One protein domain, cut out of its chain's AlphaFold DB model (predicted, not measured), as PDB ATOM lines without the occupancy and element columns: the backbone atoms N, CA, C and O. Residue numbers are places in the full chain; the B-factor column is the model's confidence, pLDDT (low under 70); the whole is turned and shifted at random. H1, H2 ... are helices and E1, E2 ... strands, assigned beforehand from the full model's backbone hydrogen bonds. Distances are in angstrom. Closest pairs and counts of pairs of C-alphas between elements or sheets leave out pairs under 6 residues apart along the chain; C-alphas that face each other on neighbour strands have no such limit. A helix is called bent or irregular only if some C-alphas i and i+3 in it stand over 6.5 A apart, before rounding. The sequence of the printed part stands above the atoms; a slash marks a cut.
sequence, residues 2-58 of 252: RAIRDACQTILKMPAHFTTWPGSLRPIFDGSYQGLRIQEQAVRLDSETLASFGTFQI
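What this domain is: This is residues 2 to 58 of the 252 residues of the protein "HNH endonuclease" of Halomonas aquamarina (UniProt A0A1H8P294). A long helix, H1, has a short ribbon of two antiparallel strands, E1 and E2, packed over one side of it, and long loops reach out beyond this small core at both ends. One loop, between H1 and E1, runs out to Gly 23; the other, between E1 and the small helix H2, swings out past Gln 41, and residues 40 to 48 stick out free. The printed part has 57 residues with two named helices and two named strands, in the order H1, E1, H2, E2; the sheet's order is E1 - E2, and the class is mixed, helices and strands. The whole is loose, with a radius of gyration of the C-alphas of 13.5 A, and its C-alphas span 47 by 17 by 13 A.

How they stand to each other: H1, residues 2 to 18, comes closest to E1, residues 30 to 33, at the C-alphas of Gln 9 and Tyr 33, 6.7 A apart; 7 pairs of their C-alphas are within 8 A. The closest C-alphas of H1 and E2, residues 54 to 57, are those of Leu 12 and Phe 56, 8.0 A apart. E1 and E2 are antiparallel neighbours, with 173 degrees between their directions. C-alphas 31 and 56 face each other at 4.2 A, and N 55 and O 32, at 2.8 A, and N 57 and O 30, at 2.8 A, are within hydrogen-bond range. H2, residues 47 to 51, is apart from H1. In H2 the O i to N i+4 pair is within hydrogen-bond range; in H1 10 of 13 such pairs are.

Where its parts are: H1 begins at C-alpha 2, (169.489, 190.931, 174.433), and its first and last C-alphas are 23.7 A apart. It is irregular, but only just: C-alphas 12 and 15 are 6.7 A apart. E1 begins at C-alpha 30, (150.633, 180.492, 169.512), and is 10.5 A long from first to last C-alpha. H2 is 6.0 A long from first to last C-alpha. E2, 10.4 A long in the same way, ends at C-alpha 57, (153.667, 176.468, 169.597).

The domain as a whole: The two C-alphas farthest apart are those of Gly 23 and Gln 41, 46.8 A. Without residues 40 to 48, the other 48 residues span 44 by 15 by 12 A. The links H1 to E1, of 11 residues, and E1 to H2, of 13 residues, are long; the link H2 to E2, of 2 residues, is tight. The printed part has no cut. The mean pLDDT of the printed part is 90.0, and no printed residue is under 70.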
ATOM      1  N   ARG A   2     170.431 189.889 174.929       88.81
ATOM      2  CA  ARG A   2     169.489 190.931 174.433       88.81
ATOM      3  C   ARG A   2     168.962 190.645 173.021       88.81
ATOM      4  O   ARG A   2     167.760 190.685 172.819       88.81
ATOM      5  N   ALA A   3     169.837 190.241 172.101       89.38
ATOM      6  CA  ALA A   3     169.433 189.847 170.751       89.38
ATOM      7  C   ALA A   3     168.409 188.692 170.742       89.38
ATOM      8  O   ALA A   3     167.420 188.763 170.026       89.38
ATOM      9  N   ILE A   4     168.600 187.670 171.590       89.44
ATOM     10  CA  ILE A   4     167.663 186.537 171.721       89.44
ATOM     11  C   ILE A   4     166.301 187.028 172.217       89.44
ATOM     12  O   ILE A   4     165.278 186.708 171.624       89.44
ATOM     13  N   ARG A   5     166.288 187.872 173.257       91.19
ATOM     14  CA  ARG A   5     165.063 188.501 173.766       91.19
ATOM     15  C   ARG A   5     164.294 189.222 172.660       91.19
ATOM     16  O   ARG A   5     163.089 189.026 172.521       91.19
ATOM     17  N   ASP A   6     164.992 190.070 171.912       91.75
ATOM     18  CA  ASP A   6     164.386 190.912 170.883       91.75
ATOM     19  C   ASP A   6     163.883 190.052 169.710       91.75
ATOM     20  O   ASP A   6     162.794 190.300 169.187       91.75
ATOM     21  N   ALA A   7     164.596 188.972 169.372       91.62
ATOM     22  CA  ALA A   7     164.152 187.975 168.403       91.62
ATOM     23  C   ALA A   7     162.867 187.260 168.856       91.62
ATOM     24  O   ALA A   7     161.895 187.235 168.101       91.62
ATOM     25  N   CYS A   8     162.805 186.751 170.094       92.00
ATOM     26  CA  CYS A   8     161.607 186.095 170.636       92.00
ATOM     27  C   CYS A   8     160.379 187.018 170.588       92.00
ATOM     28  O   CYS A   8     159.301 186.606 170.159       92.00
ATOM     29  N   GLN A   9     160.542 188.285 170.979       92.75
ATOM     30  CA  GLN A   9     159.457 189.265 170.904       92.75
ATOM     31  C   GLN A   9     159.032 189.548 169.464       92.75
ATOM     32  O   GLN A   9     157.836 189.652 169.192       92.75
ATOM     33  N   THR A  10     159.995 189.679 168.552       93.75
ATOM     34  CA  THR A  10     159.724 189.953 167.138       93.75
ATOM     35  C   THR A  10     158.948 188.806 166.503       93.75
ATOM     36  O   THR A  10     157.938 189.059 165.853       93.75
ATOM     37  N   ILE A  11     159.346 187.554 166.749       93.31
ATOM     38  CA  ILE A  11     158.658 186.361 166.229       93.31
ATOM     39  C   ILE A  11     157.181 186.357 166.642       93.31
ATOM     40  O   ILE A  11     156.310 186.186 165.789       93.31
ATOM     41  N   LEU A  12     156.894 186.600 167.926       93.75
ATOM     42  CA  LEU A  12     155.525 186.571 168.451       93.75
ATOM     43  C   LEU A  12     154.678 187.761 167.979       93.75
ATOM     44  O   LEU A  12     153.509 187.585 167.650       93.75
ATOM     45  N   LYS A  13     155.254 188.968 167.926       94.31
ATOM     46  CA  LYS A  13     154.531 190.191 167.530       94.31
ATOM     47  C   LYS A  13     154.330 190.322 166.022       94.31
ATOM     48  O   LYS A  13     153.440 191.058 165.611       94.31
ATOM     49  N   MET A  14     155.168 189.664 165.221       93.50
ATOM     50  CA  MET A  14     155.173 189.805 163.767       93.50
ATOM     51  C   MET A  14     154.704 188.514 163.078       93.50
ATOM     52  O   MET A  14     153.489 188.332 162.982       93.50
ATOM     53  N   PRO A  15     155.573 187.603 162.591       91.12
ATOM     54  CA  PRO A  15     155.120 186.507 161.741       91.12
ATOM     55  C   PRO A  15     154.101 185.601 162.437       91.12
ATOM     56  O   PRO A  15     153.152 185.179 161.784       91.12
ATOM     57  N   ALA A  16     154.220 185.345 163.745       93.12
ATOM     58  CA  ALA A  16     153.243 184.529 164.463       93.12
ATOM     59  C   ALA A  16     151.857 185.192 164.518       93.12
ATOM     60  O   ALA A  16     150.857 184.542 164.234       93.12
ATOM     61  N   HIS A  17     151.811 186.491 164.830       93.44
ATOM     62  CA  HIS A  17     150.571 187.257 164.937       93.44
ATOM     63  C   HIS A  17     149.855 187.417 163.589       93.44
ATOM     64  O   HIS A  17     148.636 187.271 163.520       93.44
ATOM     65  N   PHE A  18     150.605 187.701 162.520       94.06
ATOM     66  CA  PHE A  18     150.037 187.990 161.198       94.06
ATOM     67  C   PHE A  18     149.845 186.754 160.310       94.06
ATOM     68  O   PHE A  18     149.170 186.846 159.287       94.06
ATOM     69  N   THR A  19     150.386 185.592 160.685       93.81
ATOM     70  CA  THR A  19     150.097 184.333 159.985       93.81
ATOM     71  C   THR A  19     148.824 183.721 160.559       93.81
ATOM     72  O   THR A  19     148.857 183.038 161.584       93.81
ATOM     73  N   THR A  20     147.689 183.980 159.912       96.19
ATOM     74  CA  THR A  20     146.361 183.561 160.381       96.19
ATOM     75  C   THR A  20     145.761 182.437 159.545       96.19
ATOM     76  O   THR A  20     146.177 182.167 158.416       96.19
ATOM     77  N   TRP A  21     144.769 181.746 160.112       93.69
ATOM     78  CA  TRP A  21     143.992 180.762 159.362       93.69
ATOM     79  C   TRP A  21     143.270 181.430 158.180       93.69
ATOM     80  O   TRP A  21     142.756 182.543 158.339       93.69
ATOM     81  N   PRO A  22     143.164 180.765 157.013       93.69
ATOM     82  CA  PRO A  22     142.464 181.319 155.859       93.69
ATOM     83  C   PRO A  22     141.041 181.767 156.208       93.69
ATOM     84  O   PRO A  22     140.273 181.017 156.812       93.69
ATOM     85  N   GLY A  23     140.688 183.001 155.837       95.00
ATOM     86  CA  GLY A  23     139.373 183.580 156.135       95.00
ATOM     87  C   GLY A  23     139.156 183.960 157.606       95.00
ATOM     88  O   GLY A  23     138.021 184.210 158.006       95.00
ATOM     89  N   SER A  24     140.213 184.009 158.421       95.62
ATOM     90  CA  SER A  24     140.148 184.357 159.840       95.62
ATOM     91  C   SER A  24     141.257 185.329 160.247       95.62
ATOM     92  O   SER A  24     142.324 185.376 159.640       95.62
ATOM     93  N   LEU A  25     141.019 186.070 161.332       94.00
ATOM     94  CA  LEU A  25     142.046 186.834 162.047       94.00
ATOM     95  C   LEU A  25     142.731 186.006 163.146       94.00
ATOM     96  O   LEU A  25     143.564 186.526 163.880       94.00
ATOM     97  N   ARG A  26     142.365 184.727 163.299       94.56
ATOM     98  CA  ARG A  26     142.952 183.839 164.304       94.56
ATOM     99  C   ARG A  26     144.368 183.424 163.884       94.56
ATOM    100  O   ARG A  26     144.484 182.748 162.856       94.56
ATOM    101  N   PRO A  27     145.408 183.730 164.679       95.19
ATOM    102  CA  PRO A  27     146.765 183.256 164.429       95.19
ATOM    103  C   PRO A  27     146.846 181.726 164.344       95.19
ATOM    104  O   PRO A  27     146.144 181.008 165.063       95.19
ATOM    105  N   ILE A  28     147.692 181.230 163.444       95.44
ATOM    106  CA  ILE A  28     148.002 179.798 163.317       95.44
ATOM    107  C   ILE A  28     148.930 179.358 164.447       95.44
ATOM    108  O   ILE A  28     148.736 178.290 165.029       95.44
ATOM    109  N   PHE A  29     149.942 180.177 164.723       94.94
ATOM    110  CA  PHE A  29     150.937 179.929 165.753       94.94
ATOM    111  C   PHE A  29     150.529 180.603 167.057       94.94
ATOM    112  O   PHE A  29     149.962 181.696 167.047       94.94
ATOM    113  N   ASP A  30     150.851 179.955 168.171       90.94
ATOM    114  CA  ASP A  30     150.633 180.492 169.512       90.94
ATOM    115  C   ASP A  30     151.967 180.551 170.263       90.94
ATOM    116  O   ASP A  30     152.968 179.962 169.849       90.94
ATOM    117  N   GLY A  31     152.012 181.285 171.361       91.88
ATOM    118  CA  GLY A  31     153.201 181.399 172.176       91.88
ATOM    119  C   GLY A  31     153.067 182.447 173.260       91.88
ATOM    120  O   GLY A  31     152.212 183.329 173.231       91.88
ATOM    121  N   SER A  32     153.961 182.361 174.232       91.50
ATOM    122  CA  SER A  32     154.057 183.334 175.311       91.50
ATOM    123  C   SER A  32     155.482 183.837 175.415       91.50
ATOM    124  O   SER A  32     156.430 183.082 175.232       91.50
ATOM    125  N   TYR A  33     155.633 185.123 175.712       91.69
ATOM    126  CA  TYR A  33     156.920 185.715 176.040       91.69
ATOM    127  C   TYR A  33     157.029 185.877 177.553       91.69
ATOM    128  O   TYR A  33     156.095 186.368 178.191       91.69
ATOM    129  N   GLN A  34     158.185 185.526 178.111       88.25
ATOM    130  CA  GLN A  34     158.513 185.786 179.507       88.25
ATOM    131  C   GLN A  34     159.636 186.822 179.595       88.25
ATOM    132  O   GLN A  34     160.704 186.700 178.994       88.25
ATOM    133  N   GLY A  35     159.357 187.903 180.327       80.19
ATOM    134  CA  GLY A  35     160.308 188.985 180.540       80.19
ATOM    135  C   GLY A  35     161.457 188.538 181.433       80.19
ATOM    136  O   GLY A  35     161.257 188.329 182.625       80.19
ATOM    137  N   LEU A  36     162.667 188.456 180.878       81.00
ATOM    138  CA  LEU A  36     163.874 188.135 181.637       81.00
ATOM    139  C   LEU A  36     164.709 189.392 181.909       81.00
ATOM    140  O   LEU A  36     165.031 190.160 180.993       81.00
ATOM    141  N   ARG A  37     165.140 189.575 183.164       83.00
ATOM    142  CA  ARG A  37     166.183 190.551 183.497       83.00
ATOM    143  C   ARG A  37     167.535 190.014 183.032       83.00
ATOM    144  O   ARG A  37     168.086 189.095 183.625       83.00
ATOM    145  N   ILE A  38     168.079 190.620 181.985       83.75
ATOM    146  CA  ILE A  38     169.390 190.253 181.444       83.75
ATOM    147  C   ILE A  38     170.484 190.925 182.274       83.75
ATOM    148  O   ILE A  38     170.491 192.148 182.412       83.75
ATOM    149  N   GLN A  39     171.407 190.121 182.794       84.44
ATOM    150  CA  GLN A  39     172.608 190.577 183.491       84.44
ATOM    151  C   GLN A  39     173.817 190.540 182.544       84.44
ATOM    152  O   GLN A  39     173.849 189.738 181.608       84.44
ATOM    153  N   GLU A  40     174.805 191.407 182.772       84.38
ATOM    154  CA  GLU A  40     176.058 191.442 182.002       84.38
ATOM    155  C   GLU A  40     177.064 190.438 182.565       84.38
ATOM    156  O   GLU A  40     178.065 190.789 183.178       84.38
ATOM    157  N   GLN A  41     176.757 189.160 182.375       84.94
ATOM    158  CA  GLN A  41     177.620 188.051 182.761       84.94
ATOM    159  C   GLN A  41     177.629 186.982 181.672       84.94
ATOM    160  O   GLN A  41     176.767 186.973 180.787       84.94
ATOM    161  N   ALA A  42     178.607 186.079 181.735       84.44
ATOM    162  CA  ALA A  42     178.608 184.896 180.889       84.44
ATOM    163  C   ALA A  42     177.338 184.077 181.164       84.44
ATOM    164  O   ALA A  42     176.980 183.831 182.315       84.44
ATOM    165  N   VAL A  43     176.644 183.685 180.097       83.44
ATOM    166  CA  VAL A  43     175.419 182.886 180.160       83.44
ATOM    167  C   VAL A  43     175.616 181.663 179.281       83.44
ATOM    168  O   VAL A  43     176.090 181.781 178.150       83.44
ATOM    169  N   ARG A  44     175.242 180.497 179.803       81.56
ATOM    170  CA  ARG A  44     175.160 179.263 179.029       81.56
ATOM    171  C   ARG A  44     173.859 179.268 178.228       81.56
ATOM    172  O   ARG A  44     172.810 179.607 178.756       81.56
ATOM    173  N   LEU A  45     173.929 178.923 176.946       83.31
ATOM    174  CA  LEU A  45     172.746 178.777 176.096       83.31
ATOM    175  C   LEU A  45     172.271 177.324 176.129       83.31
ATOM    176  O   LEU A  45     172.470 176.580 175.176       83.31
ATOM    177  N   ASP A  46     171.694 176.918 177.254       80.00
ATOM    178  CA  ASP A  46     171.065 175.606 177.423       80.00
ATOM    179  C   ASP A  46     169.537 175.683 177.273       80.00
ATOM    180  O   ASP A  46     168.946 176.759 177.131       80.00
ATOM    181  N   SER A  47     168.885 174.515 177.277       80.25
ATOM    182  CA  SER A  47     167.432 174.421 177.119       80.25
ATOM    183  C   SER A  47     166.672 175.183 178.207       80.25
ATOM    184  O   SER A  47     165.625 175.753 177.913       80.25
ATOM    185  N   GLU A  48     167.170 175.196 179.446       84.19
ATOM    186  CA  GLU A  48     166.534 175.904 180.563       84.19
ATOM    187  C   GLU A  48     166.608 177.421 180.355       84.19
ATOM    188  O   GLU A  48     165.593 178.123 180.394       84.19
ATOM    189  N   THR A  49     167.798 177.923 180.030       87.44
ATOM    190  CA  THR A  49     168.026 179.338 179.744       87.44
ATOM    191  C   THR A  49     167.193 179.799 178.554       87.44
ATOM    192  O   THR A  49     166.598 180.876 178.603       87.44
ATOM    193  N   LEU A  50     167.108 179.008 177.483       88.19
ATOM    194  CA  LEU A  50     166.301 179.355 176.311       88.19
ATOM    195  C   LEU A  50     164.795 179.305 176.611       88.19
ATOM    196  O   LEU A  50     164.068 180.200 176.178       88.19
ATOM    197  N   ALA A  51     164.333 178.338 177.410       88.44
ATOM    198  CA  ALA A  51     162.934 178.252 177.837       88.44
ATOM    199  C   ALA A  51     162.498 179.457 178.692       88.44
ATOM    200  O   ALA A  51     161.327 179.835 178.673       88.44
ATOM    201  N   SER A  52     163.433 180.121 179.383       90.62
ATOM    202  CA  SER A  52     163.142 181.321 180.183       90.62
ATOM    203  C   SER A  52     162.653 182.533 179.369       90.62
ATOM    204  O   SER A  52     162.103 183.473 179.941       90.62
ATOM    205  N   PHE A  53     162.822 182.530 178.040       91.94
ATOM    206  CA  PHE A  53     162.285 183.576 177.158       91.94
ATOM    207  C   PHE A  53     160.810 183.365 176.810       91.94
ATOM    208  O   PHE A  53     160.161 184.294 176.318       91.94
ATOM    209  N   GLY A  54     160.271 182.175 177.080       92.44
ATOM    210  CA  GLY A  54     158.888 181.813 176.819       92.44
ATOM    211  C   GLY A  54     158.746 180.599 175.904       92.44
ATOM    212  O   GLY A  54     159.611 179.731 175.842       92.44
ATOM    213  N   THR A  55     157.613 180.515 175.213       92.69
ATOM    214  CA  THR A  55     157.226 179.344 174.415       92.69
ATOM    215  C   THR A  55     156.698 179.757 173.049       92.69
ATOM    216  O   THR A  55     156.105 180.823 172.895       92.69
ATOM    217  N   PHE A  56     156.892 178.886 172.062       92.94
ATOM    218  CA  PHE A  56     156.305 178.991 170.731       92.94
ATOM    219  C   PHE A  56     155.689 177.640 170.370       92.94
ATOM    220  O   PHE A  56     156.301 176.596 170.598       92.94
ATOM    221  N   GLN A  57     154.470 177.654 169.847       92.38
ATOM    222  CA  GLN A  57     153.667 176.468 169.597       92.38
ATOM    223  C   GLN A  57     153.294 176.381 168.120       92.38
ATOM    224  O   GLN A  57     152.788 177.330 167.518       92.38
ATOM    225  N   ILE A  58     153.518 175.197 167.552       92.19
ATOM    226  CA  ILE A  58     153.207 174.869 166.162       92.19
ATOM    227  C   ILE A  58     152.146 173.760 166.168       92.19
ATOM    228  O   ILE A  58     152.363 172.732 166.815       92.19
TER     229      ILE A  58